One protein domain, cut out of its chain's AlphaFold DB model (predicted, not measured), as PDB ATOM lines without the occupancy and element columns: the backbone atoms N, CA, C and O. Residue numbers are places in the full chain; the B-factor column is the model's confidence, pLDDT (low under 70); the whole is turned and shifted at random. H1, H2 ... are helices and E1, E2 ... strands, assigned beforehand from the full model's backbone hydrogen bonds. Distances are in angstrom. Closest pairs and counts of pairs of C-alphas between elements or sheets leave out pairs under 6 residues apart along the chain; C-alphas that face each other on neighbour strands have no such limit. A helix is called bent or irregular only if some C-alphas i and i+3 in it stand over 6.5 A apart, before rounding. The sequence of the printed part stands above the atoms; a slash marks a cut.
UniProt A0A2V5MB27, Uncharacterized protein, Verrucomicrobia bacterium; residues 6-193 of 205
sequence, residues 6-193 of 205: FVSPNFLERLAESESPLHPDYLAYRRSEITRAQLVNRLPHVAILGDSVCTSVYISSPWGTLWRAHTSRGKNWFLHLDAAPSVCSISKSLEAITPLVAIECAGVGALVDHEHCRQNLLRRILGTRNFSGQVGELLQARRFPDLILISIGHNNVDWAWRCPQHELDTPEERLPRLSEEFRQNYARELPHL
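AT A GLANCE: This is residues 6 to 193 of the 205 residues of an uncharacterized protein of Verrucomicrobia bacterium (UniProt A0A2V5MB27). A small sheet of three parallel strands, E2, E1 and E3, sits in the middle of a long, loosely built body, with a cluster of three helices, H1, H2 and H3, beyond the end where its strands begin. H8 covers one face of the sheet, running along E1, while beyond the other end of the strands lies a loose head of loops and short helices, among them H5, H7, H9 and H10, from which the long helix H11 runs back toward H8. The printed part has 188 residues with eleven named helices and three named strands, in the order H1 H2 H3 E1 H4 H5 H6 E2 H7 H8 E3 H9 H10 H11; the sheet's order is E2 E1 E3 and the class is mostly helix. The whole is loose, with a radius of gyration of the C-alphas of 20.0 A, and elongated, spanning 69 by 36 by 29 A.

IN THESE COORDINATES: H1, residues 11 to 16, begins at C-alpha 11 at (-8.090, 29.878, -9.339). H2 is residues 23 to 30 and H3 is residues 36 to 42. E1, residues 45 to 50, measures 16.5 A from C-alpha 45 at (-0.313, 38.358, -16.222) to C-alpha 50. H4 is residues 52 to 55, H5 is residues 62 to 71 with a length of 14.2 A, and H6 is residues 90 to 97 with 11.2 A. E2, residues 101 to 104, measures 10.1 A. H7 is residues 120 to 125 and H8 is residues 131 to 139, 12.3 A long. E3, residues 147 to 151, measures 13.1 A. H9, residues 154 to 157, and H10, residues 159 to 162, follow. H11, residues 171 to 192, is 32.2 A long and ends at C-alpha 192 at (12.521, 48.482, -25.453); it is irregular, but only just, with C-alphas 188 and 191 6.54 A apart.

HOW THE PARTS SIT: E1 is the inner strand, parallel to E2 and to E3 at 14 degrees each. N 46 and O 101 of E1 and E2 are 2.8 A apart and N 49 and O 149 of E1 and E3 are 2.8 A apart, within hydrogen-bond range. E1, H4 H5 H6, E2 is a strand-helix-strand unit, two parallel neighbour strands with helices between them along the chain; E2, H7 H8, E3 is a split one, with E1 between its strands and a right-handed crossover. Residues 6 to 7 pair antiparallel with residues 101 to 102 of E2. H8 is on the sheet at a height of 9.6 A, over E1 and along the strands, at 7 degrees to E1 on the local plane. H4 and H6 only graze the sheet, with residues 52 to 55 and 90 to 95. H2 and H3 form a helical hairpin, touching at a shallow tilt of 19 degrees, opposite ways; their closest C-alphas, of Asp 25 and Leu 39, are 6.7 A apart. H1 touches H2 about perpendicular, at 77 degrees, with the C-alphas of Leu 15 and His 23 closest at 5.2 A. H5 and H7 are close but not clearly touching, with the C-alphas of Leu 66 and Ile 125 closest at 8.0 A. H11 touches H9 with residues 178 to 182 alone, the closest C-alphas being those of Asn 156 and Phe 182, 6.7 A apart. With residues 189 to 192 alone it only just touches H8, with 3 pairs of C-alphas within 8 A, the closest those of Ser 132 and Glu 189 at 6.5 A. H9 and H10 meet only through their link. Every O i to N i+4 pair is within hydrogen-bond range in H1, H2, H3, H5, H7 and H8, against 3 of 4 in H6 and 14 of 18 in H11; H4, H9 and H10 are too short for such a pair.

THE WHOLE: The C-alphas farthest apart, of Arg 31 and His 166, are 70.3 A apart. The printed part has no cut. The links H5 to H6, 18 residues, and E2 to H7, 15 residues, are long. The mean pLDDT of the printed part is 70.5, and 89 residues are under 70: residues 51 to 88, 105 to 133, 152 to 171 and 173 to 174.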
ATOM      1  N   PHE A   6       3.849  30.803 -13.125       82.12
ATOM      2  CA  PHE A   6       3.093  30.284 -11.996       82.12
ATOM      3  C   PHE A   6       1.646  30.766 -12.091       82.12
ATOM      4  O   PHE A   6       1.402  31.954 -12.273       82.12
ATOM      5  N   VAL A   7       0.683  29.858 -11.961       84.00
ATOM      6  CA  VAL A   7      -0.748  30.194 -11.937       84.00
ATOM      7  C   VAL A   7      -1.230  30.082 -10.497       84.00
ATOM      8  O   VAL A   7      -0.922  29.078  -9.852       84.00
ATOM      9  N   SER A   8      -1.991  31.070 -10.015       82.25
ATOM     10  CA  SER A   8      -2.553  31.045  -8.659       82.25
ATOM     11  C   SER A   8      -3.247  29.707  -8.347       82.25
ATOM     12  O   SER A   8      -4.025  29.206  -9.175       82.25
ATOM     13  N   PRO A   9      -2.988  29.102  -7.173       80.19
ATOM     14  CA  PRO A   9      -3.694  27.908  -6.731       80.19
ATOM     15  C   PRO A   9      -5.195  28.188  -6.602       80.19
ATOM     16  O   PRO A   9      -5.625  29.319  -6.397       80.19
ATOM     17  N   ASN A  10      -6.013  27.146  -6.767       83.62
ATOM     18  CA  ASN A  10      -7.474  27.208  -6.624       83.62
ATOM     19  C   ASN A  10      -8.166  28.304  -7.461       83.62
ATOM     20  O   ASN A  10      -9.298  28.685  -7.170       83.62
ATOM     21  N   PHE A  11      -7.527  28.791  -8.536       85.94
ATOM     22  CA  PHE A  11      -8.090  29.878  -9.339       85.94
ATOM     23  C   PHE A  11      -9.491  29.540  -9.860       85.94
ATOM     24  O   PHE A  11     -10.351  30.405  -9.866       85.94
ATOM     25  N   LEU A  12      -9.764  28.282 -10.223       88.38
ATOM     26  CA  LEU A  12     -11.091  27.869 -10.695       88.38
ATOM     27  C   LEU A  12     -12.193  28.065  -9.649       88.38
ATOM     28  O   LEU A  12     -13.288  28.469 -10.020       88.38
ATOM     29  N   GLU A  13     -11.914  27.791  -8.374       88.25
ATOM     30  CA  GLU A  13     -12.885  27.962  -7.286       88.25
ATOM     31  C   GLU A  13     -13.194  29.444  -7.085       88.25
ATOM     32  O   GLU A  13     -14.351  29.841  -7.029       88.25
ATOM     33  N   ARG A  14     -12.157  30.282  -7.106       86.56
ATOM     34  CA  ARG A  14     -12.291  31.735  -6.940       86.56
ATOM     35  C   ARG A  14     -12.925  32.428  -8.139       86.56
ATOM     36  O   ARG A  14     -13.594  33.443  -7.998       86.56
ATOM     37  N   LEU A  15     -12.724  31.894  -9.339       89.38
ATOM     38  CA  LEU A  15     -13.439  32.351 -10.526       89.38
ATOM     39  C   LEU A  15     -14.912  31.900 -10.526       89.38
ATOM     40  O   LEU A  15     -15.736  32.508 -11.206       89.38
ATOM     41  N   ALA A  16     -15.256  30.844  -9.782       88.25
ATOM     42  CA  ALA A  16     -16.630  30.364  -9.667       88.25
ATOM     43  C   ALA A  16     -17.515  31.262  -8.791       88.25
ATOM     44  O   ALA A  16     -18.737  31.174  -8.891       88.25
ATOM     45  N   GLU A  17     -16.926  32.127  -7.966       89.31
ATOM     46  CA  GLU A  17     -17.650  33.121  -7.172       89.31
ATOM     47  C   GLU A  17     -18.324  34.156  -8.085       89.31
ATOM     48  O   GLU A  17     -17.699  34.664  -9.016       89.31
ATOM     49  N   SER A  18     -19.592  34.489  -7.816       86.31
ATOM     50  CA  SER A  18     -20.371  35.444  -8.624       86.31
ATOM     51  C   SER A  18     -19.783  36.853  -8.626       86.31
ATOM     52  O   SER A  18     -19.893  37.562  -9.622       86.31
ATOM     53  N   GLU A  19     -19.137  37.236  -7.524       86.06
ATOM     54  CA  GLU A  19     -18.508  38.547  -7.341       86.06
ATOM     55  C   GLU A  19     -17.171  38.672  -8.087       86.06
ATOM     56  O   GLU A  19     -16.595  39.756  -8.176       86.06
ATOM     57  N   SER A  20     -16.654  37.564  -8.630       84.44
ATOM     58  CA  SER A  20     -15.404  37.569  -9.375       84.44
ATOM     59  C   SER A  20     -15.573  38.326 -10.697       84.44
ATOM     60  O   SER A  20     -16.424  37.956 -11.510       84.44
ATOM     61  N   PRO A  21     -14.714  39.315 -11.012       85.38
ATOM     62  CA  PRO A  21     -14.761  40.021 -12.297       85.38
ATOM     63  C   PRO A  21     -14.605  39.101 -13.518       85.38
ATOM     64  O   PRO A  21     -14.985  39.458 -14.631       85.38
ATOM     65  N   LEU A  22     -14.032  37.914 -13.310       88.62
ATOM     66  CA  LEU A  22     -13.767  36.902 -14.330       88.62
ATOM     67  C   LEU A  22     -14.754  35.719 -14.255       88.62
ATOM     68  O   LEU A  22     -14.566  34.705 -14.931       88.62
ATOM     69  N   HIS A  23     -15.838  35.850 -13.484       90.44
ATOM     70  CA  HIS A  23     -16.917  34.866 -13.433       90.44
ATOM     71  C   HIS A  23     -17.519  34.528 -14.816       90.44
ATOM     72  O   HIS A  23     -17.751  33.347 -15.092       90.44
ATOM     73  N   PRO A  24     -17.710  35.489 -15.747       92.94
ATOM     74  CA  PRO A  24     -18.184  35.170 -17.096       92.94
ATOM     75  C   PRO A  24     -17.259  34.206 -17.854       92.94
ATOM     76  O   PRO A  24     -17.735  33.297 -18.537       92.94
ATOM     77  N   ASP A  25     -15.941  34.352 -17.692       92.12
ATOM     78  CA  ASP A  25     -14.958  33.458 -18.307       92.12
ATOM     79  C   ASP A  25     -15.001  32.060 -17.685       92.12
ATOM     80  O   ASP A  25     -14.866  31.057 -18.391       92.12
ATOM     81  N   TYR A  26     -15.252  31.969 -16.375       92.19
ATOM     82  CA  TYR A  26     -15.503  30.689 -15.718       92.19
ATOM     83  C   TYR A  26     -16.751  29.997 -16.269       92.19
ATOM     84  O   TYR A  26     -16.700  28.801 -16.559       92.19
ATOM     85  N   LEU A  27     -17.853  30.724 -16.477       94.75
ATOM     86  CA  LEU A  27     -19.063  30.156 -17.076       94.75
ATOM     87  C   LEU A  27     -18.814  29.663 -18.507       94.75
ATOM     88  O   LEU A  27     -19.226  28.551 -18.837       94.75
ATOM     89  N   ALA A  28     -18.092  30.432 -19.327       94.12
ATOM     90  CA  ALA A  28     -17.697  30.015 -20.675       94.12
ATOM     91  C   ALA A  28     -16.832  28.740 -20.642       94.12
ATOM     92  O   ALA A  28     -17.037  27.811 -21.427       94.12
ATOM     93  N   TYR A  29     -15.905  28.646 -19.684       94.00
ATOM     94  CA  TYR A  29     -15.107  27.440 -19.461       94.00
ATOM     95  C   TYR A  29     -15.977  26.245 -19.046       94.00
ATOM     96  O   TYR A  29     -15.835  25.154 -19.596       94.00
ATOM     97  N   ARG A  30     -16.931  26.440 -18.127       94.38
ATOM     98  CA  ARG A  30     -17.872  25.392 -17.691       94.38
ATOM     99  C   ARG A  30     -18.779  24.905 -18.819       94.38
ATOM    100  O   ARG A  30     -19.136  23.731 -18.830       94.38
ATOM    101  N   ARG A  31     -19.114  25.776 -19.772       95.62
ATOM    102  CA  ARG A  31     -19.861  25.441 -20.995       95.62
ATOM    103  C   ARG A  31     -18.991  24.828 -22.095       95.62
ATOM    104  O   ARG A  31     -19.506  24.508 -23.158       95.62
ATOM    105  N   SER A  32     -17.695  24.624 -21.840       92.94
ATOM    106  CA  SER A  32     -16.715  24.138 -22.823       92.94
ATOM    107  C   SER A  32     -16.561  25.040 -24.058       92.94
ATOM    108  O   SER A  32     -16.041  24.602 -25.080       92.94
ATOM    109  N   GLU A  33     -16.974  26.307 -23.964       95.69
ATOM    110  CA  GLU A  33     -16.797  27.309 -25.026       95.69
ATOM    111  C   GLU A  33     -15.332  27.758 -25.123       95.69
ATOM    112  O   GLU A  33     -14.851  28.140 -26.190       95.69
ATOM    113  N   ILE A  34     -14.606  27.691 -24.002       94.44
ATOM    114  CA  ILE A  34     -13.169  27.950 -23.933       94.44
ATOM    115  C   ILE A  34     -12.440  26.818 -23.212       94.44
ATOM    116  O   ILE A  34     -12.944  26.195 -22.280       94.44
ATOM    117  N   THR A  35     -11.201  26.580 -23.621       93.44
ATOM    118  CA  THR A  35     -10.294  25.626 -22.979       93.44
ATOM    119  C   THR A  35      -9.677  26.209 -21.707       93.44
ATOM    120  O   THR A  35      -9.567  27.425 -21.541       93.44
ATOM    121  N   ARG A  36      -9.151  25.341 -20.833       90.25
ATOM    122  CA  ARG A  36      -8.400  25.769 -19.640       90.25
ATOM    123  C   ARG A  36      -7.215  26.677 -19.987       90.25
ATOM    124  O   ARG A  36      -6.936  27.620 -19.259       90.25
ATOM    125  N   ALA A  37      -6.521  26.407 -21.094       89.31
ATOM    126  CA  ALA A  37      -5.399  27.233 -21.540       89.31
ATOM    127  C   ALA A  37      -5.854  28.642 -21.956       89.31
ATOM    128  O   ALA A  37      -5.194  29.624 -21.626       89.31
ATOM    129  N   GLN A  38      -7.000  28.750 -22.636       90.56
ATOM    130  CA  GLN A  38      -7.598  30.043 -22.971       90.56
ATOM    131  C   GLN A  38      -8.060  30.792 -21.719       90.56
ATOM    132  O   GLN A  38      -7.838  31.994 -21.643       90.56
ATOM    133  N   LEU A  39      -8.628  30.094 -20.730       91.50
ATOM    134  CA  LEU A  39      -9.005  30.695 -19.451       91.50
ATOM    135  C   LEU A  39      -7.784  31.251 -18.701       91.50
ATOM    136  O   LEU A  39      -7.800  32.399 -18.274       91.50
ATOM    137  N   VAL A  40      -6.694  30.480 -18.603       89.81
ATOM    138  CA  VAL A  40      -5.442  30.950 -17.983       89.81
ATOM    139  C   VAL A  40      -4.891  32.182 -18.709       89.81
ATOM    140  O   VAL A  40      -4.466  33.124 -18.055       89.81
ATOM    141  N   ASN A  41      -4.971  32.231 -20.042       89.81
ATOM    142  CA  ASN A  41      -4.535  33.396 -20.823       89.81
ATOM    143  C   ASN A  41      -5.372  34.669 -20.580       89.81
ATOM    144  O   ASN A  41      -4.902  35.760 -20.915       89.81
ATOM    145  N   ARG A  42      -6.595  34.539 -20.047       90.06
ATOM    146  CA  ARG A  42      -7.479  35.665 -19.694       90.06
ATOM    147  C   ARG A  42      -7.237  36.198 -18.283       90.06
ATOM    148  O   ARG A  42      -7.642  37.319 -17.995       90.06
ATOM    149  N   LEU A  43      -6.549  35.438 -17.427       90.00
ATOM    150  CA  LEU A  43      -6.107  35.937 -16.126       90.00
ATOM    151  C   LEU A  43      -5.110  37.100 -16.302       90.00
ATOM    152  O   LEU A  43      -4.361  37.117 -17.287       90.00
ATOM    153  N   PRO A  44      -5.028  38.041 -15.347       89.94
ATOM    154  CA  PRO A  44      -3.980  39.056 -15.330       89.94
ATOM    155  C   PRO A  44      -2.591  38.408 -15.299       89.94
ATOM    156  O   PRO A  44      -2.321  37.552 -14.454       89.94
ATOM    157  N   HIS A  45      -1.705  38.816 -16.209       88.62
ATOM    158  CA  HIS A  45      -0.313  38.358 -16.222       88.62
ATOM    159  C   HIS A  45       0.590  39.407 -15.569       88.62
ATOM    160  O   HIS A  45       0.662  40.543 -16.033       88.62
ATOM    161  N   VAL A  46       1.302  39.031 -14.510       85.56
ATOM    162  CA  VAL A  46       2.213  39.910 -13.772       85.56
ATOM    163  C   VAL A  46       3.627  39.366 -13.890       85.56
ATOM    164  O   VAL A  46       3.885  38.228 -13.508       85.56
ATOM    165  N   ALA A  47       4.556  40.169 -14.394       84.75
ATOM    166  CA  ALA A  47       5.958  39.792 -14.493       84.75
ATOM    167  C   ALA A  47       6.844  40.619 -13.565       84.75
ATOM    168  O   ALA A  47       6.566  41.793 -13.327       84.75
ATOM    169  N   ILE A  48       7.944  40.025 -13.100       81.88
ATOM    170  CA  ILE A  48       9.036  40.752 -12.448       81.88
ATOM    171  C   ILE A  48      10.326  40.656 -13.267       81.88
ATOM    172  O   ILE A  48      10.756  39.568 -13.658       81.88
ATOM    173  N   LEU A  49      10.944  41.813 -13.486       77.75
ATOM    174  CA  LEU A  49      12.325  41.985 -13.919       77.75
ATOM    175  C   LEU A  49      13.159  42.347 -12.689       77.75
ATOM    176  O   LEU A  49      12.808  43.287 -11.975       77.75
ATOM    177  N   GLY A  50      14.250  41.632 -12.423       71.56
ATOM    178  CA  GLY A  50      15.002  41.849 -11.188       71.56
ATOM    179  C   GLY A  50      16.391  41.229 -11.126       71.56
ATOM    180  O   GLY A  50      16.772  40.437 -11.992       71.56
ATOM    181  N   ASP A  51      17.155  41.612 -10.102       67.88
ATOM    182  CA  ASP A  51      18.498  41.083  -9.824       67.88
ATOM    183  C   ASP A  51      18.533  40.065  -8.665       67.88
ATOM    184  O   ASP A  51      17.512  39.522  -8.248       67.88
ATOM    185  N   SER A  52      19.725  39.763  -8.140       57.88
ATOM    186  CA  SER A  52      19.922  38.817  -7.035       57.88
ATOM    187  C   SER A  52      19.127  39.161  -5.771       57.88
ATOM    188  O   SER A  52      18.691  38.237  -5.077       57.88
ATOM    189  N   VAL A  53      18.867  40.446  -5.504       59.06
ATOM    190  CA  VAL A  53      18.040  40.900  -4.371       59.06
ATOM    191  C   VAL A  53      16.587  40.444  -4.548       59.06
ATOM    192  O   VAL A  53      15.898  40.136  -3.576       59.06
ATOM    193  N   CYS A  54      16.143  40.275  -5.797       54.53
ATOM    194  CA  CYS A  54      14.840  39.700  -6.131       54.53
ATOM    195  C   CYS A  54      14.733  38.193  -5.919       54.53
ATOM    196  O   CYS A  54      13.632  37.659  -5.931       54.53
ATOM    197  N   THR A  55      15.852  37.498  -5.715       54.72
ATOM    198  CA  THR A  55      15.907  36.025  -5.741       54.72
ATOM    199  C   THR A  55      16.237  35.390  -4.385       54.72
ATOM    200  O   THR A  55      16.468  34.186  -4.314       54.72
ATOM    201  N   SER A  56      16.250  36.175  -3.296       54.50
ATOM    202  CA  SER A  56      16.642  35.726  -1.942       54.50
ATOM    203  C   SER A  56      18.041  35.083  -1.886       54.50
ATOM    204  O   SER A  56      18.304  34.193  -1.073       54.50
ATOM    205  N   VAL A  57      18.958  35.492  -2.771       51.62
ATOM    206  CA  VAL A  57      20.286  34.876  -2.878       51.62
ATOM    207  C   VAL A  57      21.266  35.562  -1.930       51.62
ATOM    208  O   VAL A  57      21.727  36.671  -2.180       51.62
ATOM    209  N   TYR A  58      21.624  34.867  -0.848       50.88
ATOM    210  CA  TYR A  58      22.743  35.225   0.025       50.88
ATOM    211  C   TYR A  58      24.057  34.664  -0.543       50.88
ATOM    212  O   TYR A  58      24.200  33.447  -0.725       50.88
ATOM    213  N   ILE A  59      25.022  35.541  -0.832       51.19
ATOM    214  CA  ILE A  59      26.317  35.166  -1.414       51.19
ATOM    215  C   ILE A  59      27.277  34.784  -0.284       51.19
ATOM    216  O   ILE A  59      27.841  35.647   0.376       51.19
ATOM    217  N   SER A  60      27.475  33.482  -0.062       47.72
ATOM    218  CA  SER A  60      28.470  32.972   0.901       47.72
ATOM    219  C   SER A  60      29.632  32.219   0.244       47.72
ATOM    220  O   SER A  60      30.692  32.090   0.844       47.72
ATOM    221  N   SER A  61      29.449  31.705  -0.977       52.50
ATOM    222  CA  SER A  61      30.494  31.092  -1.812       52.50
ATOM    223  C   SER A  61      29.985  30.916  -3.253       52.50
ATOM    224  O   SER A  61      28.775  30.770  -3.434       52.50
ATOM    225  N   PRO A  62      30.851  30.862  -4.287       52.31
ATOM    226  CA  PRO A  62      30.412  30.689  -5.679       52.31
ATOM    227  C   PRO A  62      29.539  29.445  -5.904       52.31
ATOM    228  O   PRO A  62      28.504  29.528  -6.564       52.31
ATOM    229  N   TRP A  63      29.899  28.308  -5.296       54.56
ATOM    230  CA  TRP A  63      29.117  27.068  -5.378       54.56
ATOM    231  C   TRP A  63      27.796  27.139  -4.606       54.56
ATOM    232  O   TRP A  63      26.775  26.669  -5.104       54.56
ATOM    233  N   GLY A  64      27.779  27.768  -3.427       57.81
ATOM    234  CA  GLY A  64      26.549  27.972  -2.658       57.81
ATOM    235  C   GLY A  64      25.587  28.956  -3.331       57.81
ATOM    236  O   GLY A  64      24.371  28.780  -3.267       57.81
ATOM    237  N   THR A  65      26.122  29.969  -4.013       58.88
ATOM    238  CA  THR A  65      25.355  30.917  -4.828       58.88
ATOM    239  C   THR A  65      24.776  30.237  -6.062       58.88
ATOM    240  O   THR A  65      23.599  30.433  -6.340       58.88
ATOM    241  N   LEU A  66      25.545  29.390  -6.756       62.03
ATOM    242  CA  LEU A  66      25.039  28.605  -7.886       62.03
ATOM    243  C   LEU A  66      23.924  27.650  -7.439       62.03
ATOM    244  O   LEU A  66      22.842  27.648  -8.022       62.03
ATOM    245  N   TRP A  67      24.145  26.892  -6.363       61.03
ATOM    246  CA  TRP A  67      23.131  25.994  -5.810       61.03
ATOM    247  C   TRP A  67      21.837  26.737  -5.458       61.03
ATOM    248  O   TRP A  67      20.750  26.297  -5.830       61.03
ATOM    249  N   ARG A  68      21.929  27.903  -4.804       61.69
ATOM    250  CA  ARG A  68      20.755  28.726  -4.465       61.69
ATOM    251  C   ARG A  68      20.101  29.376  -5.680       61.69
ATOM    252  O   ARG A  68      18.882  29.361  -5.767       61.69
ATOM    253  N   ALA A  69      20.866  29.841  -6.663       61.28
ATOM    254  CA  ALA A  69      20.315  30.347  -7.923       61.28
ATOM    255  C   ALA A  69      19.422  29.305  -8.625       61.28
ATOM    256  O   ALA A  69      18.432  29.653  -9.270       61.28
ATOM    257  N   HIS A  70      19.754  28.021  -8.465       61.09
ATOM    258  CA  HIS A  70      18.969  26.912  -8.995       61.09
ATOM    259  C   HIS A  70      17.835  26.441  -8.069       61.09
ATOM    260  O   HIS A  70      16.794  26.029  -8.577       61.09
ATOM    261  N   THR A  71      18.000  26.508  -6.744       59.00
ATOM    262  CA  THR A  71      17.046  25.942  -5.763       59.00
ATOM    263  C   THR A  71      16.094  26.956  -5.115       59.00
ATOM    264  O   THR A  71      15.072  26.548  -4.568       59.00
ATOM    265  N   SER A  72      16.367  28.261  -5.203       58.09
ATOM    266  CA  SER A  72      15.549  29.340  -4.612       58.09
ATOM    267  C   SER A  72      14.505  29.942  -5.568       58.09
ATOM    268  O   SER A  72      13.804  30.882  -5.192       58.09
ATOM    269  N   ARG A  73      14.365  29.414  -6.793       60.81
ATOM    270  CA  ARG A  73      13.321  29.849  -7.742       60.81
ATOM    271  C   ARG A  73      11.926  29.634  -7.144       60.81
ATOM    272  O   ARG A  73      11.648  28.556  -6.622       60.81
ATOM    273  N   GLY A  74      11.062  30.650  -7.206       58.78
ATOM    274  CA  GLY A  74       9.736  30.610  -6.571       58.78
ATOM    275  C   GLY A  74       9.738  30.644  -5.031       58.78
ATOM    276  O   GLY A  74       8.716  30.352  -4.407       58.78
ATOM    277  N   LYS A  75      10.874  30.977  -4.401       65.50
ATOM    278  CA  LYS A  75      11.011  31.182  -2.946       65.50
ATOM    279  C   LYS A  75      11.584  32.566  -2.634       65.50
ATOM    280  O   LYS A  75      12.531  32.718  -1.861       65.50
ATOM    281  N   ASN A  76      11.013  33.586  -3.260       67.75
ATOM    282  CA  ASN A  76      11.418  34.975  -3.103       67.75
ATOM    283  C   ASN A  76      10.239  35.873  -2.695       67.75
ATOM    284  O   ASN A  76       9.118  35.412  -2.487       67.75
ATOM    285  N   TRP A  77      10.507  37.163  -2.501       66.50
ATOM    286  CA  TRP A  77       9.490  38.122  -2.061       66.50
ATOM    287  C   TRP A  77       8.449  38.444  -3.147       66.50
ATOM    288  O   TRP A  77       7.384  38.974  -2.829       66.50
ATOM    289  N   PHE A  78       8.718  38.102  -4.412       69.62
ATOM    290  CA  PHE A  78       7.751  38.209  -5.501       69.62
ATOM    291  C   PHE A  78       6.869  36.960  -5.601       69.62
ATOM    292  O   PHE A  78       5.651  37.099  -5.564       69.62
ATOM    293  N   LEU A  79       7.472  35.770  -5.664       66.56
ATOM    294  CA  LEU A  79       6.836  34.451  -5.667       66.56
ATOM    295  C   LEU A  79       7.248  33.679  -4.414       66.56
ATOM    296  O   LEU A  79       8.393  33.238  -4.314       66.56
ATOM    297  N   HIS A  80       6.313  33.461  -3.489       66.62
ATOM    298  CA  HIS A  80       6.536  32.589  -2.336       66.62
ATOM    299  C   HIS A  80       5.621  31.365  -2.401       66.62
ATOM    300  O   HIS A  80       4.443  31.442  -2.061       66.62
ATOM    301  N   LEU A  81       6.173  30.233  -2.839       61.75
ATOM    302  CA  LEU A  81       5.435  28.972  -2.987       61.75
ATOM    303  C   LEU A  81       5.251  28.199  -1.672       61.75
ATOM    304  O   LEU A  81       4.415  27.300  -1.612       61.75
ATOM    305  N   ASP A  82       6.001  28.532  -0.616       57.59
ATOM    306  CA  ASP A  82       5.889  27.832   0.665       57.59
ATOM    307  C   ASP A  82       4.645  28.300   1.456       57.59
ATOM    308  O   ASP A  82       4.216  29.461   1.414       57.59
ATOM    309  N   ALA A  83       4.042  27.363   2.196       51.31
ATOM    310  CA  ALA A  83       2.854  27.581   3.028       51.31
ATOM    311  C   ALA A  83       3.159  28.289   4.366       51.31
ATOM    312  O   ALA A  83       2.246  28.552   5.146       51.31
ATOM    313  N   ALA A  84       4.429  28.587   4.651       52.41
ATOM    314  CA  ALA A  84       4.839  29.194   5.909       52.41
ATOM    315  C   ALA A  84       4.443  30.685   5.976       52.41
ATOM    316  O   ALA A  84       4.510  31.387   4.960       52.41
ATOM    317  N   PRO A  85       4.063  31.198   7.162       44.97
ATOM    318  CA  PRO A  85       3.746  32.606   7.363       44.97
ATOM    319  C   PRO A  85       5.047  33.417   7.398       44.97
ATOM    320  O   PRO A  85       5.593  33.717   8.456       44.97
ATOM    321  N   SER A  86       5.573  33.752   6.227       51.38
ATOM    322  CA  SER A  86       6.518  34.857   6.071       51.38
ATOM    323  C   SER A  86       5.825  35.988   5.313       51.38
ATOM    324  O   SER A  86       4.830  35.736   4.630       51.38
ATOM    325  N   VAL A  87       6.302  37.223   5.513       56.44
ATOM    326  CA  VAL A  87       5.810  38.477   4.905       56.44
ATOM    327  C   VAL A  87       5.147  38.210   3.550       56.44
ATOM    328  O   VAL A  87       5.795  37.670   2.652       56.44
ATOM    329  N   CYS A  88       3.854  38.532   3.414       59.75
ATOM    330  CA  CYS A  88       3.074  38.208   2.219       59.75
ATOM    331  C   CYS A  88       3.799  38.684   0.954       59.75
ATOM    332  O   CYS A  88       3.924  39.886   0.720       59.75
ATOM    333  N   SER A  89       4.273  37.730   0.145       70.69
ATOM    334  CA  SER A  89       4.871  38.031  -1.161       70.69
ATOM    335  C   SER A  89       3.920  38.849  -2.028       70.69
ATOM    336  O   SER A  89       2.697  38.752  -1.877       70.69
ATOM    337  N   ILE A  90       4.462  39.632  -2.964       73.06
ATOM    338  CA  ILE A  90       3.635  40.450  -3.861       73.06
ATOM    339  C   ILE A  90       2.625  39.587  -4.616       73.06
ATOM    340  O   ILE A  90       1.464  39.981  -4.712       73.06
ATOM    341  N   SER A  91       3.015  38.397  -5.087       71.56
ATOM    342  CA  SER A  91       2.073  37.500  -5.754       71.56
ATOM    343  C   SER A  91       0.937  37.071  -4.832       71.56
ATOM    344  O   SER A  91      -0.199  37.083  -5.278       71.56
ATOM    345  N   LYS A  92       1.204  36.745  -3.556       73.81
ATOM    346  CA  LYS A  92       0.156  36.371  -2.587       73.81
ATOM    347  C   LYS A  92      -0.774  37.544  -2.264       73.81
ATOM    348  O   LYS A  92      -1.983  37.358  -2.156       73.81
ATOM    349  N   SER A  93      -0.225  38.750  -2.137       78.12
ATOM    350  CA  SER A  93      -1.013  39.966  -1.895       78.12
ATOM    351  C   SER A  93      -1.905  40.314  -3.091       78.12
ATOM    352  O   SER A  93      -3.075  40.639  -2.911       78.12
ATOM    353  N   LEU A  94      -1.384  40.199  -4.317       79.56
ATOM    354  CA  LEU A  94      -2.170  40.391  -5.541       79.56
ATOM    355  C   LEU A  94      -3.178  39.259  -5.755       79.56
ATOM    356  O   LEU A  94      -4.309  39.513  -6.161       79.56
ATOM    357  N   GLU A  95      -2.795  38.026  -5.423       79.94
ATOM    358  CA  GLU A  95      -3.683  36.875  -5.457       79.94
ATOM    359  C   GLU A  95      -4.895  37.115  -4.558       79.94
ATOM    360  O   GLU A  95      -6.002  36.853  -5.005       79.94
ATOM    361  N   ALA A  96      -4.751  37.686  -3.357       79.12
ATOM    362  CA  ALA A  96      -5.894  38.002  -2.492       79.12
ATOM    363  C   ALA A  96      -6.961  38.879  -3.179       79.12
ATOM    364  O   ALA A  96      -8.144  38.737  -2.887       79.12
ATOM    365  N   ILE A  97      -6.562  39.718  -4.141       81.06
ATOM    366  CA  ILE A  97      -7.467  40.564  -4.929       81.06
ATOM    367  C   ILE A  97      -8.070  39.774  -6.098       81.06
ATOM    368  O   ILE A  97      -9.280  39.789  -6.298       81.06
ATOM    369  N   THR A  98      -7.240  39.087  -6.886       81.81
ATOM    370  CA  THR A  98      -7.694  38.325  -8.058       81.81
ATOM    371  C   THR A  98      -6.715  37.202  -8.413       81.81
ATOM    372  O   THR A  98      -5.502  37.393  -8.286       81.81
ATOM    373  N   PRO A  99      -7.185  36.023  -8.866       86.50
ATOM    374  CA  PRO A  99      -6.291  34.995  -9.389       86.50
ATOM    375  C   PRO A  99      -5.483  35.513 -10.585       86.50
ATOM    376  O   PRO A  99      -6.025  36.186 -11.459       86.50
ATOM    377  N   LEU A 100      -4.193  35.181 -10.648       88.56
ATOM    378  CA  LEU A 100      -3.270  35.734 -11.642       88.56
ATOM    379  C   LEU A 100      -2.265  34.701 -12.158       88.56
ATOM    380  O   LEU A 100      -2.129  33.594 -11.628       88.56
ATOM    381  N   VAL A 101      -1.536  35.094 -13.201       84.88
ATOM    382  CA  VAL A 101      -0.363  34.381 -13.707       84.88
ATOM    383  C   VAL A 101       0.878  35.207 -13.393       84.88
ATOM    384  O   VAL A 101       1.050  36.300 -13.924       84.88
ATOM    385  N   ALA A 102       1.753  34.691 -12.539       84.06
ATOM    386  CA  ALA A 102       3.001  35.335 -12.163       84.06
ATOM    387  C   ALA A 102       4.178  34.779 -12.978       84.06
ATOM    388  O   ALA A 102       4.335  33.568 -13.131       84.06
ATOM    389  N   ILE A 103       5.025  35.667 -13.495       81.75
ATOM    390  CA  ILE A 103       6.163  35.336 -14.356       81.75
ATOM    391  C   ILE A 103       7.441  35.889 -13.718       81.75
ATOM    392  O   ILE A 103       7.630  37.099 -13.613       81.75
ATOM    393  N   GLU A 104       8.343  35.004 -13.297       76.94
ATOM    394  CA  GLU A 104       9.651  35.390 -12.759       76.94
ATOM    395  C   GLU A 104      10.700  35.409 -13.873       76.94
ATOM    396  O   GLU A 104      11.196  34.359 -14.284       76.94
ATOM    397  N   CYS A 105      11.047  36.601 -14.362       69.00
ATOM    398  CA  CYS A 105      12.156  36.808 -15.303       69.00
ATOM    399  C   CYS A 105      13.455  37.229 -14.599       69.00
ATOM    400  O   CYS A 105      14.494  37.329 -15.253       69.00
ATOM    401  N   ALA A 106      13.405  37.435 -13.278       62.59
ATOM    402  CA  ALA A 106      14.543  37.839 -12.465       62.59
ATOM    403  C   ALA A 106      15.724  36.862 -12.585       62.59
ATOM    404  O   ALA A 106      15.573  35.636 -12.589       62.59
ATOM    405  N   GLY A 107      16.924  37.432 -12.680       59.56
ATOM    406  CA  GLY A 107      18.178  36.700 -12.788       59.56
ATOM    407  C   GLY A 107      19.124  37.069 -11.653       59.56
ATOM    408  O   GLY A 107      19.322  38.244 -11.350       59.56
ATOM    409  N   VAL A 108      19.766  36.070 -11.051       54.03
ATOM    410  CA  VAL A 108      20.845  36.301 -10.079       54.03
ATOM    411  C   VAL A 108      21.944  37.129 -10.749       54.03
ATOM    412  O   VAL A 108      22.305  36.832 -11.883       54.03
ATOM    413  N   GLY A 109      22.459  38.174 -10.094       48.75
ATOM    414  CA  GLY A 109      23.565  38.979 -10.634       48.75
ATOM    415  C   GLY A 109      23.236  39.787 -11.898       48.75
ATOM    416  O   GLY A 109      24.150  40.159 -12.635       48.75
ATOM    417  N   ALA A 110      21.954  40.034 -12.186       54.00
ATOM    418  CA  ALA A 110      21.552  40.857 -13.318       54.00
ATOM    419  C   ALA A 110      22.057  42.304 -13.167       54.00
ATOM    420  O   ALA A 110      21.957  42.901 -12.094       54.00
ATOM    421  N   LEU A 111      22.592  42.852 -14.258       53.31
ATOM    422  CA  LEU A 111      22.944  44.264 -14.413       53.31
ATOM    423  C   LEU A 111      22.040  44.904 -15.453       53.31
ATOM    424  O   LEU A 111      21.469  44.194 -16.278       53.31
ATOM    425  N   VAL A 112      21.969  46.231 -15.463       47.91
ATOM    426  CA  VAL A 112      21.188  46.956 -16.475       47.91
ATOM    427  C   VAL A 112      21.796  46.843 -17.892       47.91
ATOM    428  O   VAL A 112      21.032  46.835 -18.845       47.91
ATOM    429  N   ASP A 113      23.114  46.628 -18.062       51.03
ATOM    430  CA  ASP A 113      23.775  46.593 -19.391       51.03
ATOM    431  C   ASP A 113      24.837  45.469 -19.575       51.03
ATOM    432  O   ASP A 113      25.251  44.796 -18.621       51.03
ATOM    433  N   HIS A 114      25.264  45.236 -20.826       48.16
ATOM    434  CA  HIS A 114      26.410  44.416 -21.241       48.16
ATOM    435  C   HIS A 114      27.738  45.177 -21.049       48.16
ATOM    436  O   HIS A 114      28.139  45.973 -21.890       48.16
ATOM    437  N   GLU A 115      28.497  44.870 -19.995       46.91
ATOM    438  CA  GLU A 115      29.902  45.305 -19.893       46.91
ATOM    439  C   GLU A 115      30.872  44.270 -20.485       46.91
ATOM    440  O   GLU A 115      30.778  43.070 -20.215       46.91
ATOM    441  N   HIS A 116      31.856  44.754 -21.250       42.94
ATOM    442  CA  HIS A 116      32.834  43.966 -22.011       42.94
ATOM    443  C   HIS A 116      34.020  43.385 -21.213       42.94
ATOM    444  O   HIS A 116      34.917  42.804 -21.821       42.94
ATOM    445  N   CYS A 117      34.074  43.476 -19.880       37.47
ATOM    446  CA  CYS A 117      35.306  43.144 -19.150       37.47
ATOM    447  C   CYS A 117      35.187  41.959 -18.173       37.47
ATOM    448  O   CYS A 117      34.359  41.960 -17.267       37.47
ATOM    449  N   ARG A 118      36.082  40.968 -18.367       40.31
ATOM    450  CA  ARG A 118      36.596  39.892 -17.474       40.31
ATOM    451  C   ARG A 118      35.642  39.013 -16.633       40.31
ATOM    452  O   ARG A 118      36.067  37.938 -16.221       40.31
ATOM    453  N   GLN A 119      34.373  39.364 -16.425       47.88
ATOM    454  CA  GLN A 119      33.413  38.634 -15.572       47.88
ATOM    455  C   GLN A 119      32.586  37.560 -16.315       47.88
ATOM    456  O   GLN A 119      31.666  36.961 -15.753       47.88
ATOM    457  N   ASN A 120      32.924  37.280 -17.578       51.97
ATOM    458  CA  ASN A 120      32.134  36.444 -18.487       51.97
ATOM    459  C   ASN A 120      32.007  34.970 -18.072       51.97
ATOM    460  O   ASN A 120      31.027  34.336 -18.437       51.97
ATOM    461  N   LEU A 121      32.952  34.403 -17.314       45.16
ATOM    462  CA  LEU A 121      32.915  32.978 -16.953       45.16
ATOM    463  C   LEU A 121      31.936  32.681 -15.809       45.16
ATOM    464  O   LEU A 121      31.061  31.834 -15.969       45.16
ATOM    465  N   LEU A 122      32.015  33.415 -14.695       47.97
ATOM    466  CA  LEU A 122      31.095  33.247 -13.562       47.97
ATOM    467  C   LEU A 122      29.650  33.590 -13.946       47.97
ATOM    468  O   LEU A 122      28.740  32.853 -13.582       47.97
ATOM    469  N   ARG A 123      29.435  34.638 -14.754       54.66
ATOM    470  CA  ARG A 123      28.104  35.007 -15.270       54.66
ATOM    471  C   ARG A 123      27.488  33.938 -16.169       54.66
ATOM    472  O   ARG A 123      26.303  33.631 -16.057       54.66
ATOM    473  N   ARG A 124      28.304  33.336 -17.041       51.84
ATOM    474  CA  ARG A 124      27.877  32.270 -17.957       51.84
ATOM    475  C   ARG A 124      27.575  30.967 -17.213       51.84
ATOM    476  O   ARG A 124      26.642  30.273 -17.598       51.84
ATOM    477  N   ILE A 125      28.302  30.682 -16.127       47.12
ATOM    478  CA  ILE A 125      28.046  29.545 -15.223       47.12
ATOM    479  C   ILE A 125      26.776  29.771 -14.385       47.12
ATOM    480  O   ILE A 125      25.968  28.861 -14.249       47.12
ATOM    481  N   LEU A 126      26.564  30.985 -13.871       50.47
ATOM    482  CA  LEU A 126      25.393  31.362 -13.066       50.47
ATOM    483  C   LEU A 126      24.127  31.635 -13.904       50.47
ATOM    484  O   LEU A 126      23.066  31.906 -13.342       50.47
ATOM    485  N   GLY A 127      24.221  31.595 -15.239       49.97
ATOM    486  CA  GLY A 127      23.100  31.877 -16.140       49.97
ATOM    487  C   GLY A 127      22.509  33.281 -15.960       49.97
ATOM    488  O   GLY A 127      21.323  33.480 -16.225       49.97
ATOM    489  N   THR A 128      23.315  34.235 -15.482       55.12
ATOM    490  CA  THR A 128      22.875  35.588 -15.131       55.12
ATOM    491  C   THR A 128      22.404  36.314 -16.389       55.12
ATOM    492  O   THR A 128      23.211  36.601 -17.278       55.12
ATOM    493  N   ARG A 129      21.107  36.615 -16.484       60.69
ATOM    494  CA  ARG A 129      20.561  37.472 -17.543       60.69
ATOM    495  C   ARG A 129      20.618  38.915 -17.073       60.69
ATOM    496  O   ARG A 129      20.038  39.238 -16.039       60.69
ATOM    497  N   ASN A 130      21.306  39.770 -17.821       67.25
ATOM    498  CA  ASN A 130      21.181  41.214 -17.643       67.25
ATOM    499  C   ASN A 130      19.769  41.681 -18.021       67.25
ATOM    500  O   ASN A 130      18.980  40.914 -18.572       67.25
ATOM    501  N   PHE A 131      19.451  42.928 -17.696       65.31
ATOM    502  CA  PHE A 131      18.137  43.523 -17.900       65.31
ATOM    503  C   PHE A 131      17.654  43.354 -19.342       65.31
ATOM    504  O   PHE A 131      16.575  42.806 -19.541       65.31
ATOM    505  N   SER A 132      18.502  43.659 -20.328       64.94
ATOM    506  CA  SER A 132      18.220  43.430 -21.752       64.94
ATOM    507  C   SER A 132      17.827  41.976 -22.059       64.94
ATOM    508  O   SER A 132      16.840  41.704 -22.744       64.94
ATOM    509  N   GLY A 133      18.537  41.006 -21.474       68.12
ATOM    510  CA  GLY A 133      18.208  39.585 -21.597       68.12
ATOM    511  C   GLY A 133      16.877  39.190 -20.948       68.12
ATOM    512  O   GLY A 133      16.218  38.274 -21.442       68.12
ATOM    513  N   GLN A 134      16.465  39.858 -19.867       72.81
ATOM    514  CA  GLN A 134      15.156  39.632 -19.240       72.81
ATOM    515  C   GLN A 134      14.027  40.318 -20.027       72.81
ATOM    516  O   GLN A 134      12.968  39.723 -20.221       72.81
ATOM    517  N   VAL A 135      14.268  41.522 -20.555       73.81
ATOM    518  CA  VAL A 135      13.357  42.224 -21.475       73.81
ATOM    519  C   VAL A 135      13.128  41.385 -22.733       73.81
ATOM    520  O   VAL A 135      11.984  41.155 -23.118       73.81
ATOM    521  N   GLY A 136      14.189  40.832 -23.327       73.31
ATOM    522  CA  GLY A 136      14.084  39.934 -24.477       73.31
ATOM    523  C   GLY A 136      13.243  38.681 -24.200       73.31
ATOM    524  O   GLY A 136      12.509  38.234 -25.077       73.31
ATOM    525  N   GLU A 137      13.289  38.131 -22.982       75.50
ATOM    526  CA  GLU A 137      12.435  37.004 -22.590       75.50
ATOM    527  C   GLU A 137      10.961  37.405 -22.458       75.50
ATOM    528  O   GLU A 137      10.094  36.664 -22.921       75.50
ATOM    529  N   LEU A 138      10.674  38.586 -21.899       79.44
ATOM    530  CA  LEU A 138       9.311  39.122 -21.859       79.44
ATOM    531  C   LEU A 138       8.747  39.366 -23.257       79.44
ATOM    532  O   LEU A 138       7.599  39.013 -23.521       79.44
ATOM    533  N   LEU A 139       9.551  39.920 -24.166       80.19
ATOM    534  CA  LEU A 139       9.148  40.159 -25.553       80.19
ATOM    535  C   LEU A 139       8.886  38.856 -26.326       80.19
ATOM    536  O   LEU A 139       8.110  38.848 -27.277       80.19
ATOM    537  N   GLN A 140       9.503  37.745 -25.914       79.75
ATOM    538  CA  GLN A 140       9.276  36.411 -26.481       79.75
ATOM    539  C   GLN A 140       8.162  35.627 -25.769       79.75
ATOM    540  O   GLN A 140       7.859  34.494 -26.158       79.75
ATOM    541  N   ALA A 141       7.558  36.181 -24.714       75.94
ATOM    542  CA  ALA A 141       6.489  35.511 -23.998       75.94
ATOM    543  C   ALA A 141       5.262  35.352 -24.904       75.94
ATOM    544  O   ALA A 141       4.818  36.287 -25.565       75.94
ATOM    545  N   ARG A 142       4.662  34.154 -24.890       77.19
ATOM    546  CA  ARG A 142       3.453  33.849 -25.676       77.19
ATOM    547  C   ARG A 142       2.292  34.804 -25.361       77.19
ATOM    548  O   ARG A 142       1.466  35.069 -26.227       77.19
ATOM    549  N   ARG A 143       2.229  35.287 -24.120       81.75
ATOM    550  CA  ARG A 143       1.305  36.318 -23.649       81.75
ATOM    551  C   ARG A 143       2.126  37.384 -22.940       81.75
ATOM    552  O   ARG A 143       2.761  37.092 -21.929       81.75
ATOM    553  N   PHE A 144       2.107  38.599 -23.480       84.31
ATOM    554  CA  PHE A 144       2.787  39.728 -22.854       84.31
ATOM    555  C   PHE A 144       2.131  40.055 -21.498       84.31
ATOM    556  O   PHE A 144       0.904  39.958 -21.420       84.31
ATOM    557  N   PRO A 145       2.880  40.408 -20.440       85.12
ATOM    558  CA  PRO A 145       2.298  40.732 -19.138       85.12
ATOM    559  C   PRO A 145       1.399  41.974 -19.183       85.12
ATOM    560  O   PRO A 145       1.657  42.911 -19.934       85.12
ATOM    561  N   ASP A 146       0.356  42.003 -18.356       86.75
ATOM    562  CA  ASP A 146      -0.476  43.190 -18.128       86.75
ATOM    563  C   ASP A 146       0.165  44.152 -17.111       86.75
ATOM    564  O   ASP A 146      -0.101  45.351 -17.149       86.75
ATOM    565  N   LEU A 147       1.028  43.638 -16.224       84.75
ATOM    566  CA  LEU A 147       1.816  44.416 -15.267       84.75
ATOM    567  C   LEU A 147       3.264  43.915 -15.241       84.75
ATOM    568  O   LEU A 147       3.509  42.713 -15.146       84.75
ATOM    569  N   ILE A 148       4.223  44.842 -15.285       83.25
ATOM    570  CA  ILE A 148       5.656  44.548 -15.174       83.25
ATOM    571  C   ILE A 148       6.209  45.306 -13.971       83.25
ATOM    572  O   ILE A 148       6.134  46.531 -13.908       83.25
ATOM    573  N   LEU A 149       6.780  44.573 -13.022       82.50
ATOM    574  CA  LEU A 149       7.524  45.115 -11.895       82.50
ATOM    575  C   LEU A 149       9.008  45.125 -12.251       82.50
ATOM    576  O   LEU A 149       9.547  44.104 -12.672       82.50
ATOM    577  N   ILE A 150       9.671  46.264 -12.077       78.44
ATOM    578  CA  ILE A 150      11.102  46.417 -12.358       78.44
ATOM    579  C   ILE A 150      11.812  46.697 -11.033       78.44
ATOM    580  O   ILE A 150      11.633  47.756 -10.441       78.44
ATOM    581  N   SER A 151      12.604  45.736 -10.562       76.38
ATOM    582  CA  SER A 151      13.381  45.811  -9.320       76.38
ATOM    583  C   SER A 151      14.802  45.298  -9.575       76.38
ATOM    584  O   SER A 151      15.221  44.225  -9.151       76.38
ATOM    585  N   ILE A 152      15.541  46.057 -10.375       69.50
ATOM    586  CA  ILE A 152      16.904  45.754 -10.818       69.50
ATOM    587  C   ILE A 152      17.768  46.993 -10.611       69.50
ATOM    588  O   ILE A 152      17.246  48.101 -10.582       69.50
ATOM    589  N   GLY A 153      19.078  46.825 -10.455       61.53
ATOM    590  CA  GLY A 153      20.017  47.949 -10.418       61.53
ATOM    591  C   GLY A 153      20.821  48.057  -9.130       61.53
ATOM    592  O   GLY A 153      21.744  48.867  -9.072       61.53
ATOM    593  N   HIS A 154      20.564  47.201  -8.138       64.62
ATOM    594  CA  HIS A 154      21.379  47.164  -6.926       64.62
ATOM    595  C   HIS A 154      22.843  46.850  -7.267       64.62
ATOM    596  O   HIS A 154      23.747  47.537  -6.812       64.62
ATOM    597  N   ASN A 155      23.075  45.917  -8.194       61.00
ATOM    598  CA  ASN A 155      24.415  45.561  -8.679       61.00
ATOM    599  C   ASN A 155      25.117  46.668  -9.495       61.00
ATOM    600  O   ASN A 155      26.320  46.579  -9.743       61.00
ATOM    601  N   ASN A 156      24.376  47.678  -9.964       60.09
ATOM    602  CA  ASN A 156      24.938  48.830 -10.670       60.09
ATOM    603  C   ASN A 156      25.380  49.937  -9.701       60.09
ATOM    604  O   ASN A 156      26.284  50.696 -10.036       60.09
ATOM    605  N   VAL A 157      24.761  50.002  -8.518       57.53
ATOM    606  CA  VAL A 157      25.066  50.972  -7.454       57.53
ATOM    607  C   VAL A 157      25.905  50.337  -6.331       57.53
ATOM    608  O   VAL A 157      26.395  51.051  -5.461       57.53
ATOM    609  N   ASP A 158      26.127  49.014  -6.359       60.56
ATOM    610  CA  ASP A 158      27.050  48.303  -5.465       60.56
ATOM    611  C   ASP A 158      28.503  48.721  -5.745       60.56
ATOM    612  O   ASP A 158      29.248  48.156  -6.553       60.56
ATOM    613  N   TRP A 159      28.858  49.806  -5.071       53.31
ATOM    614  CA  TRP A 159      30.119  50.512  -5.137       53.31
ATOM    615  C   TRP A 159      31.247  49.745  -4.441       53.31
ATOM    616  O   TRP A 159      32.402  49.936  -4.801       53.31
ATOM    617  N   ALA A 160      30.948  48.834  -3.509       54.44
ATOM    618  CA  ALA A 160      31.969  48.089  -2.774       54.44
ATOM    619  C   ALA A 160      32.597  46.964  -3.616       54.44
ATOM    620  O   ALA A 160      33.790  46.693  -3.499       54.44
ATOM    621  N   TRP A 161      31.825  46.329  -4.506       48.91
ATOM    622  CA  TRP A 161      32.316  45.217  -5.335       48.91
ATOM    623  C   TRP A 161      33.011  45.667  -6.634       48.91
ATOM    624  O   TRP A 161      33.765  44.909  -7.247       48.91
ATOM    625  N   ARG A 162      32.744  46.899  -7.087       51.22
ATOM    626  CA  ARG A 162      33.214  47.450  -8.374       51.22
ATOM    627  C   ARG A 162      34.412  48.400  -8.252       51.22
ATOM    628  O   ARG A 162      34.912  48.866  -9.277       51.22
ATOM    629  N   CYS A 163      34.873  48.684  -7.036       52.75
ATOM    630  CA  CYS A 163      35.900  49.689  -6.790       52.75
ATOM    631  C   CYS A 163      37.297  49.059  -6.650       52.75
ATOM    632  O   CYS A 163      37.515  48.239  -5.753       52.75
ATOM    633  N   PRO A 164      38.275  49.427  -7.495       59.12
ATOM    634  CA  PRO A 164      39.681  49.251  -7.161       59.12
ATOM    635  C   PRO A 164      39.977  49.949  -5.831       59.12
ATOM    636  O   PRO A 164      39.499  51.053  -5.596       59.12
ATOM    637  N   GLN A 165      40.789  49.334  -4.969       60.62
ATOM    638  CA  GLN A 165      41.027  49.824  -3.602       60.62
ATOM    639  C   GLN A 165      41.417  51.312  -3.513       60.62
ATOM    640  O   GLN A 165      41.024  51.972  -2.566       60.62
ATOM    641  N   HIS A 166      42.128  51.842  -4.514       63.75
ATOM    642  CA  HIS A 166      42.577  53.238  -4.571       63.75
ATOM    643  C   HIS A 166      41.478  54.252  -4.941       63.75
ATOM    644  O   HIS A 166      41.671  55.451  -4.790       63.75
ATOM    645  N   GLU A 167      40.336  53.791  -5.449       58.81
ATOM    646  CA  GLU A 167      39.180  54.637  -5.767       58.81
ATOM    647  C   GLU A 167      38.141  54.644  -4.630       58.81
ATOM    648  O   GLU A 167      37.189  55.420  -4.669       58.81
ATOM    649  N   LEU A 168      38.318  53.807  -3.595       63.44
ATOM    650  CA  LEU A 168      37.491  53.847  -2.380       63.44
ATOM    651  C   LEU A 168      37.723  55.133  -1.574       63.44
ATOM    652  O   LEU A 168      36.847  55.545  -0.818       63.44
ATOM    653  N   ASP A 169      38.871  55.779  -1.780       66.50
ATOM    654  CA  ASP A 169      39.300  56.968  -1.046       66.50
ATOM    655  C   ASP A 169      38.714  58.281  -1.612       66.50
ATOM    656  O   ASP A 169      38.857  59.332  -0.993       66.50
ATOM    657  N   THR A 170      38.036  58.250  -2.773       68.62
ATOM    658  CA  THR A 170      37.476  59.445  -3.453       68.62
ATOM    659  C   THR A 170      36.028  59.242  -3.945       68.62
ATOM    660  O   THR A 170      35.725  59.358  -5.135       68.62
ATOM    661  N   PRO A 171      35.073  58.960  -3.037       66.50
ATOM    662  CA  PRO A 171      33.685  58.661  -3.409       66.50
ATOM    663  C   PRO A 171      32.970  59.823  -4.123       66.50
ATOM    664  O   PRO A 171      32.117  59.590  -4.983       66.50
ATOM    665  N   GLU A 172      33.329  61.070  -3.811       70.38
ATOM    666  CA  GLU A 172      32.660  62.277  -4.317       70.38
ATOM    667  C   GLU A 172      32.803  62.469  -5.836       70.38
ATOM    668  O   GLU A 172      31.884  62.963  -6.487       70.38
ATOM    669  N   GLU A 173      33.908  62.017  -6.430       68.88
ATOM    670  CA  GLU A 173      34.137  62.137  -7.876       68.88
ATOM    671  C   GLU A 173      33.463  61.015  -8.677       68.88
ATOM    672  O   GLU A 173      33.141  61.174  -9.859       68.88
ATOM    673  N   ARG A 174      33.233  59.862  -8.037       67.94
ATOM    674  CA  ARG A 174      32.772  58.640  -8.704       67.94
ATOM    675  C   ARG A 174      31.267  58.428  -8.614       67.94
ATOM    676  O   ARG A 174      30.679  57.953  -9.586       67.94
ATOM    677  N   LEU A 175      30.625  58.810  -7.508       72.44
ATOM    678  CA  LEU A 175      29.166  58.712  -7.362       72.44
ATOM    679  C   LEU A 175      28.398  59.435  -8.489       72.44
ATOM    680  O   LEU A 175      27.461  58.837  -9.025       72.44
ATOM    681  N   PRO A 176      28.801  60.642  -8.940       76.94
ATOM    682  CA  PRO A 176      28.166  61.290 -10.087       76.94
ATOM    683  C   PRO A 176      28.315  60.492 -11.388       76.94
ATOM    684  O   PRO A 176      27.356  60.386 -12.148       76.94
ATOM    685  N   ARG A 177      29.485  59.880 -11.631       73.00
ATOM    686  CA  ARG A 177      29.733  59.053 -12.828       73.00
ATOM    687  C   ARG A 177      28.902  57.770 -12.812       73.00
ATOM    688  O   ARG A 177      28.261  57.461 -13.809       73.00
ATOM    689  N   LEU A 178      28.849  57.073 -11.675       70.69
ATOM    690  CA  LEU A 178      28.019  55.874 -11.503       70.69
ATOM    691  C   LEU A 178      26.530  56.183 -11.691       70.69
ATOM    692  O   LEU A 178      25.824  55.425 -12.352       70.69
ATOM    693  N   SER A 179      26.061  57.306 -11.143       73.06
ATOM    694  CA  SER A 179      24.687  57.783 -11.336       73.06
ATOM    695  C   SER A 179      24.387  58.058 -12.812       73.06
ATOM    696  O   SER A 179      23.350  57.638 -13.330       73.06
ATOM    697  N   GLU A 180      25.316  58.703 -13.517       76.56
ATOM    698  CA  GLU A 180      25.172  59.022 -14.935       76.56
ATOM    699  C   GLU A 180      25.167  57.765 -15.819       76.56
ATOM    700  O   GLU A 180      24.281  57.608 -16.658       76.56
ATOM    701  N   GLU A 181      26.078  56.817 -15.591       71.31
ATOM    702  CA  GLU A 181      26.088  55.522 -16.285       71.31
ATOM    703  C   GLU A 181      24.812  54.718 -16.000       71.31
ATOM    704  O   GLU A 181      24.202  54.151 -16.910       71.31
ATOM    705  N   PHE A 182      24.354  54.700 -14.746       71.88
ATOM    706  CA  PHE A 182      23.101  54.055 -14.358       71.88
ATOM    707  C   PHE A 182      21.904  54.647 -15.107       71.88
ATOM    708  O   PHE A 182      21.104  53.910 -15.692       71.88
ATOM    709  N   ARG A 183      21.821  55.980 -15.154       76.38
ATOM    710  CA  ARG A 183      20.793  56.719 -15.891       76.38
ATOM    711  C   ARG A 183      20.825  56.388 -17.381       76.38
ATOM    712  O   ARG A 183      19.772  56.136 -17.964       76.38
ATOM    713  N   GLN A 184      22.006  56.367 -17.997       76.12
ATOM    714  CA  GLN A 184      22.170  56.046 -19.418       76.12
ATOM    715  C   GLN A 184      21.744  54.610 -19.742       76.12
ATOM    716  O   GLN A 184      21.063  54.387 -20.742       76.12
ATOM    717  N   ASN A 185      22.085  53.651 -18.882       70.50
ATOM    718  CA  ASN A 185      21.699  52.253 -19.058       70.50
ATOM    719  C   ASN A 185      20.174  52.083 -18.992       70.50
ATOM    720  O   ASN A 185      19.581  51.442 -19.858       70.50
ATOM    721  N   TYR A 186      19.512  52.732 -18.032       72.69
ATOM    722  CA  TYR A 186      18.049  52.746 -17.965       72.69
ATOM    723  C   TYR A 186      17.405  53.434 -19.167       72.69
ATOM    724  O   TYR A 186      16.435  52.920 -19.723       72.69
ATOM    725  N   ALA A 187      17.946  54.578 -19.586       77.56
ATOM    726  CA  ALA A 187      17.446  55.318 -20.738       77.56
ATOM    727  C   ALA A 187      17.579  54.527 -22.048       77.56
ATOM    728  O   ALA A 187      16.769  54.720 -22.949       77.56
ATOM    729  N   ARG A 188      18.573  53.636 -22.150       75.12
ATOM    730  CA  ARG A 188      18.741  52.740 -23.299       75.12
ATOM    731  C   ARG A 188      17.726  51.603 -23.292       75.12
ATOM    732  O   ARG A 188      17.158  51.298 -24.331       75.12
ATOM    733  N   GLU A 189      17.493  50.994 -22.134       71.44
ATOM    734  CA  GLU A 189      16.752  49.734 -22.063       71.44
ATOM    735  C   GLU A 189      15.242  49.901 -21.828       71.44
ATOM    736  O   GLU A 189      14.451  49.116 -22.349       71.44
ATOM    737  N   LEU A 190      14.800  50.928 -21.088       77.62
ATOM    738  CA  LEU A 190      13.367  51.176 -20.856       77.62
ATOM    739  C   LEU A 190      12.553  51.372 -22.147       77.62
ATOM    740  O   LEU A 190      11.446  50.837 -22.206       77.62
ATOM    741  N   PRO A 191      13.053  52.066 -23.192       80.69
ATOM    742  CA  PRO A 191      12.324  52.207 -24.452       80.69
ATOM    743  C   PRO A 191      12.062  50.889 -25.194       80.69
ATOM    744  O   PRO A 191      11.208  50.857 -26.076       80.69
ATOM    745  N   HIS A 192      12.773  49.803 -24.868       74.25
ATOM    746  CA  HIS A 192      12.521  48.482 -25.453       74.25
ATOM    747  C   HIS A 192      11.299  47.781 -24.844       74.25
ATOM    748  O   HIS A 192      10.805  46.807 -25.416       74.25
ATOM    749  N   LEU A 193      10.792  48.262 -23.706       70.94
ATOM    750  CA  LEU A 193       9.529  47.795 -23.152       70.94
ATOM    751  C   LEU A 193       8.372  48.512 -23.864       70.94
ATOM    752  O   LEU A 193       8.341  49.745 -23.887       70.94
TER     753      LEU A 193